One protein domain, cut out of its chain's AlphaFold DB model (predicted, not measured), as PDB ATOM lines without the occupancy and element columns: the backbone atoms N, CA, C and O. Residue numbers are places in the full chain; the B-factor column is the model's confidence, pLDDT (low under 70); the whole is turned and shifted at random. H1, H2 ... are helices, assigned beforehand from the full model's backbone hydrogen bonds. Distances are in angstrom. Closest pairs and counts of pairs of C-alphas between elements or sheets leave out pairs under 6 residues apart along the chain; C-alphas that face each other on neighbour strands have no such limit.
ATOM      1  N   SER A  76       5.685  12.881  44.438       59.84
ATOM      2  CA  SER A  76       5.442  14.295  44.765       59.84
ATOM      3  C   SER A  76       6.489  14.854  45.739       59.84
ATOM      4  O   SER A  76       6.998  15.958  45.544       59.84
ATOM      5  N   SER A  77       6.906  14.070  46.741       67.00
ATOM      6  CA  SER A  77       7.954  14.483  47.686       67.00
ATOM      7  C   SER A  77       9.334  14.638  47.029       67.00
ATOM      8  O   SER A  77      10.076  15.565  47.361       67.00
ATOM      9  N   ARG A  78       9.668  13.769  46.064       66.94
ATOM     10  CA  ARG A  78      10.942  13.815  45.333       66.94
ATOM     11  C   ARG A  78      10.978  15.006  44.383       66.94
ATOM     12  O   ARG A  78      11.963  15.736  44.372       66.94
ATOM     13  N   TYR A  79       9.878  15.248  43.675       72.12
ATOM     14  CA  TYR A  79       9.722  16.409  42.805       72.12
ATOM     15  C   TYR A  79       9.812  17.723  43.591       72.12
ATOM     16  O   TYR A  79      10.595  18.598  43.236       72.12
ATOM     17  N   LYS A  80       9.126  17.835  44.738       73.56
ATOM     18  CA  LYS A  80       9.225  19.017  45.615       73.56
ATOM     19  C   LYS A  80      10.655  19.282  46.100       73.56
ATOM     20  O   LYS A  80      11.040  20.438  46.245       73.56
ATOM     21  N   ARG A  81      11.453  18.237  46.358       76.19
ATOM     22  CA  ARG A  81      12.872  18.386  46.732       76.19
ATOM     23  C   ARG A  81      13.733  18.852  45.559       76.19
ATOM     24  O   ARG A  81      14.605  19.685  45.779       76.19
ATOM     25  N   LEU A  82      13.476  18.354  44.347       76.50
ATOM     26  CA  LEU A  82      14.169  18.792  43.131       76.50
ATOM     27  C   LEU A  82      13.865  20.255  42.809       76.50
ATOM     28  O   LEU A  82      14.798  21.032  42.655       76.50
ATOM     29  N   VAL A  83      12.591  20.659  42.845       77.31
ATOM     30  CA  VAL A  83      12.191  22.061  42.637       77.31
ATOM     31  C   VAL A  83      12.871  22.980  43.654       77.31
ATOM     32  O   VAL A  83      13.459  23.983  43.271       77.31
ATOM     33  N   LYS A  84      12.899  22.603  44.941       85.06
ATOM     34  CA  LYS A  84      13.609  23.379  45.974       85.06
ATOM     35  C   LYS A  84      15.126  23.435  45.763       85.06
ATOM     36  O   LYS A  84      15.763  24.391  46.199       85.06
ATOM     37  N   ALA A  85      15.731  22.408  45.166       85.44
ATOM     38  CA  ALA A  85      17.158  22.401  44.854       85.44
ATOM     39  C   ALA A  85      17.470  23.294  43.641       85.44
ATOM     40  O   ALA A  85      18.414  24.082  43.699       85.44
ATOM     41  N   GLU A  86      16.648  23.229  42.592       84.06
ATOM     42  CA  GLU A  86      16.753  24.088  41.407       84.06
ATOM     43  C   GLU A  86      16.496  25.559  41.745       84.06
ATOM     44  O   GLU A  86      17.235  26.434  41.301       84.06
ATOM     45  N   GLU A  87      15.516  25.845  42.602       87.00
ATOM     46  CA  GLU A  87      15.216  27.198  43.074       87.00
ATOM     47  C   GLU A  87      16.397  27.809  43.844       87.00
ATOM     48  O   GLU A  87      16.751  28.970  43.635       87.00
ATOM     49  N   LYS A  88      17.087  27.010  44.671       91.19
ATOM     50  CA  LYS A  88      18.320  27.441  45.352       91.19
ATOM     51  C   LYS A  88      19.458  27.737  44.374       91.19
ATOM     52  O   LYS A  88      20.215  28.679  44.601       91.19
ATOM     53  N   ASP A  89      19.603  26.945  43.314       92.06
ATOM     54  CA  ASP A  89      20.623  27.178  42.285       92.06
ATOM     55  C   ASP A  89      20.315  28.437  41.457       92.06
ATOM     56  O   ASP A  89      21.194  29.268  41.219       92.06
ATOM     57  N   LEU A  90      19.042  28.647  41.107       85.50
ATOM     58  CA  LEU A  90      18.572  29.874  40.461       85.50
ATOM     59  C   LEU A  90      18.810  31.105  41.336       85.50
ATOM     60  O   LEU A  90      19.298  32.117  40.833       85.50
ATOM     61  N   TYR A  91      18.544  31.019  42.641       91.94
ATOM     62  CA  TYR A  91      18.812  32.119  43.567       91.94
ATOM     63  C   TYR A  91      20.303  32.480  43.601       91.94
ATOM     64  O   TYR A  91      20.653  33.654  43.505       91.94
ATOM     65  N   LYS A  92      21.201  31.484  43.639       92.12
ATOM     66  CA  LYS A  92      22.655  31.718  43.572       92.12
ATOM     67  C   LYS A  92      23.076  32.386  42.262       92.12
ATOM     68  O   LYS A  92      23.838  33.348  42.291       92.12
ATOM     69  N   LYS A  93      22.565  31.921  41.118       89.75
ATOM     70  CA  LYS A  93      22.847  32.520  39.799       89.75
ATOM     71  C   LYS A  93      22.336  33.958  39.704       89.75
ATOM     72  O   LYS A  93      23.056  34.832  39.226       89.75
ATOM     73  N   ASN A  94      21.135  34.217  40.214       87.31
ATOM     74  CA  ASN A  94      20.559  35.557  40.263       87.31
ATOM     75  C   ASN A  94      21.344  36.478  41.200       87.31
ATOM     76  O   ASN A  94      21.546  37.639  40.861       87.31
ATOM     77  N   GLN A  95      21.859  35.966  42.321       91.81
ATOM     78  CA  GLN A  95      22.723  36.734  43.216       91.81
ATOM     79  C   GLN A  95      24.045  37.119  42.538       91.81
ATOM     80  O   GLN A  95      24.499  38.252  42.675       91.81
ATOM     81  N   VAL A  96      24.645  36.210  41.763       91.62
ATOM     82  CA  VAL A  96      25.853  36.499  40.971       91.62
ATOM     83  C   VAL A  96      25.566  37.553  39.900       91.62
ATOM     84  O   VAL A  96      26.334  38.500  39.754       91.62
ATOM     85  N   LEU A  97      24.440  37.440  39.188       87.19
ATOM     86  CA  LEU A  97      24.007  38.452  38.221       87.19
ATOM     87  C   LEU A  97      23.747  39.807  38.883       87.19
ATOM     88  O   LEU A  97      24.158  40.827  38.342       87.19
ATOM     89  N   LEU A  98      23.104  39.823  40.050       81.81
ATOM     90  CA  LEU A  98      22.854  41.041  40.811       81.81
ATOM     91  C   LEU A  98      24.169  41.692  41.245       81.81
ATOM     92  O   LEU A  98      24.333  42.892  41.054       81.81
ATOM     93  N   ASN A  99      25.128  40.910  41.742       82.88
ATOM     94  CA  ASN A  99      26.455  41.412  42.096       82.88
ATOM     95  C   ASN A  99      27.185  41.970  40.863       82.88
ATOM     96  O   ASN A  99      27.701  43.079  40.923       82.88
ATOM     97  N   HIS A 100      27.139  41.284  39.716       79.25
ATOM     98  CA  HIS A 100      27.695  41.808  38.463       79.25
ATOM     99  C   HIS A 100      27.002  43.085  37.989       79.25
ATOM    100  O   HIS A 100      27.662  43.986  37.474       79.25
ATOM    101  N   LEU A 101      25.682  43.185  38.157       77.69
ATOM    102  CA  LEU A 101      24.940  44.395  37.838       77.69
ATOM    103  C   LEU A 101      25.370  45.537  38.756       77.69
ATOM    104  O   LEU A 101      25.694  46.595  38.232       77.69
ATOM    105  N   ILE A 102      25.465  45.305  40.068       78.00
ATOM    106  CA  ILE A 102      25.948  46.279  41.060       78.00
ATOM    107  C   ILE A 102      27.389  46.710  40.761       78.00
ATOM    108  O   ILE A 102      27.700  47.898  40.806       78.00
ATOM    109  N   ASP A 103      28.269  45.781  40.394       73.81
ATOM    110  CA  ASP A 103      29.652  46.095  40.028       73.81
ATOM    111  C   ASP A 103      29.740  46.839  38.684       73.81
ATOM    112  O   ASP A 103      30.614  47.684  38.501       73.81
ATOM    113  N   SER A 104      28.807  46.593  37.758       66.81
ATOM    114  CA  SER A 104      28.713  47.322  36.483       66.81
ATOM    115  C   SER A 104      28.059  48.706  36.605       66.81
ATOM    116  O   SER A 104      28.349  49.596  35.801       66.81
ATOM    117  N   THR A 105      27.180  48.900  37.595       60.09
ATOM    118  CA  THR A 105      26.517  50.177  37.901       60.09
ATOM    119  C   THR A 105      27.281  51.009  38.917       60.09
ATOM    120  O   THR A 105      27.026  52.208  39.006       60.09
ATOM    121  N   ARG A 106      28.254  50.429  39.634       63.78
ATOM    122  CA  ARG A 106      29.267  51.202  40.350       63.78
ATOM    123  C   ARG A 106      29.995  52.071  39.336       63.78
ATOM    124  O   ARG A 106      30.886  51.633  38.607       63.78
ATOM    125  N   ASP A 107      29.616  53.343  39.325       58.12
ATOM    126  CA  ASP A 107      30.209  54.378  38.488       58.12
ATOM    127  C   ASP A 107      31.730  54.455  38.657       58.12
ATOM    128  O   ASP A 107      32.395  54.932  37.750       58.12
ATOM    129  N   SER A 108      32.307  53.928  39.742       59.75
ATOM    130  CA  SER A 108      33.755  53.794  39.919       59.75
ATOM    131  C   SER A 108      34.407  52.784  38.971       59.75
ATOM    132  O   SER A 108      35.512  53.050  38.521       59.75
ATOM    133  N   VAL A 109      33.749  51.679  38.598       58.25
ATOM    134  CA  VAL A 109      34.271  50.706  37.615       58.25
ATOM    135  C   VAL A 109      34.073  51.233  36.198       58.25
ATOM    136  O   VAL A 109      34.975  51.130  35.368       58.25
ATOM    137  N   ARG A 110      32.941  51.900  35.931       59.00
ATOM    138  CA  ARG A 110      32.718  52.614  34.664       59.00
ATOM    139  C   ARG A 110      33.682  53.784  34.494       59.00
ATOM    140  O   ARG A 110      34.207  53.968  33.402       59.00
ATOM    141  N   CYS A 111      33.935  54.546  35.556       56.12
ATOM    142  CA  CYS A 111      34.931  55.608  35.572       56.12
ATOM    143  C   CYS A 111      36.332  55.021  35.491       56.12
ATOM    144  O   CYS A 111      37.092  55.536  34.701       56.12
ATOM    145  N   ALA A 112      36.682  53.937  36.186       57.31
ATOM    146  CA  ALA A 112      38.003  53.312  36.076       57.31
ATOM    147  C   ALA A 112      38.266  52.763  34.664       57.31
ATOM    148  O   ALA A 112      39.323  53.019  34.099       57.31
ATOM    149  N   GLN A 113      37.285  52.104  34.038       58.75
ATOM    150  CA  GLN A 113      37.380  51.668  32.638       58.75
ATOM    151  C   GLN A 113      37.406  52.848  31.650       58.75
ATOM    152  O   GLN A 113      38.023  52.739  30.594       58.75
ATOM    153  N   GLN A 114      36.773  53.982  31.977       56.78
ATOM    154  CA  GLN A 114      36.832  55.213  31.175       56.78
ATOM    155  C   GLN A 114      38.059  56.090  31.480       56.78
ATOM    156  O   GLN A 114      38.452  56.873  30.624       56.78
ATOM    157  N   LEU A 115      38.692  55.956  32.648       54.34
ATOM    158  CA  LEU A 115      39.852  56.737  33.095       54.34
ATOM    159  C   LEU A 115      41.131  56.307  32.369       54.34
ATOM    160  O   LEU A 115      42.013  57.135  32.178       54.34
ATOM    161  N   TYR A 116      41.195  55.067  31.874       52.81
ATOM    162  CA  TYR A 116      42.251  54.635  30.949       52.81
ATOM    163  C   TYR A 116      42.032  55.107  29.499       52.81
ATOM    164  O   TYR A 116      42.898  54.916  28.650       52.81
ATOM    165  N   GLY A 117      40.900  55.752  29.196       55.62
ATOM    166  CA  GLY A 117      40.647  56.408  27.917       55.62
ATOM    167  C   GLY A 117      40.710  57.924  28.069       55.62
ATOM    168  O   GLY A 117      39.675  58.532  28.299       55.62
ATOM    169  N   ASN A 118      41.911  58.504  27.942       54.09
ATOM    170  CA  ASN A 118      42.204  59.942  27.810       54.09
ATOM    171  C   ASN A 118      41.108  60.892  28.334       54.09
ATOM    172  O   ASN A 118      40.171  61.267  27.629       54.09
TER     173      ASN A 118
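AT A GLANCE: This is residues 76 to 118 of the 526 residues of an uncharacterized protein of Phytomonas sp. isolate Hart1 (UniProt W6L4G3). One long helix, H1, makes most of a thin rod, and a short helix, H2, continues it at one end, set off at an angle after a tight link. Nothing folds back on H1. The printed part has 43 residues, with two named helices in the order H1, H2 and no named strand; its class is all helix. It is extended, with a radius of gyration of the C-alphas of 18.0 A and spans of 61 by 11 by 6 A.

IN THESE COORDINATES: H1 is residues 76 to 105, 42.2 A from C-alpha 76 at (5.442, 14.295, 44.765) to C-alpha 105 at (26.517, 50.177, 37.901). H2 is residues 107 to 115, 11.3 A long, ending with C-alpha 115 at (39.852, 56.737, 33.095).

HOW THE PARTS SIT: H1 and H2 are close but not clearly touching; their closest C-alphas, those of Ser 104 and Arg 110, are 6.9 A apart. They run the same way at a steep tilt of 50 degrees. In H1 and H2 every O i to N i+4 pair is within hydrogen-bond range.

THE WHOLE: The two C-alphas farthest apart, those of Ser 76 and Asn 118, are 61.0 A apart. The printed part has no cut. Residues 76 to 118 stand free. The mean pLDDT of the printed part is 73.4, and residues 76 to 78 and 104 to 118 are under 70.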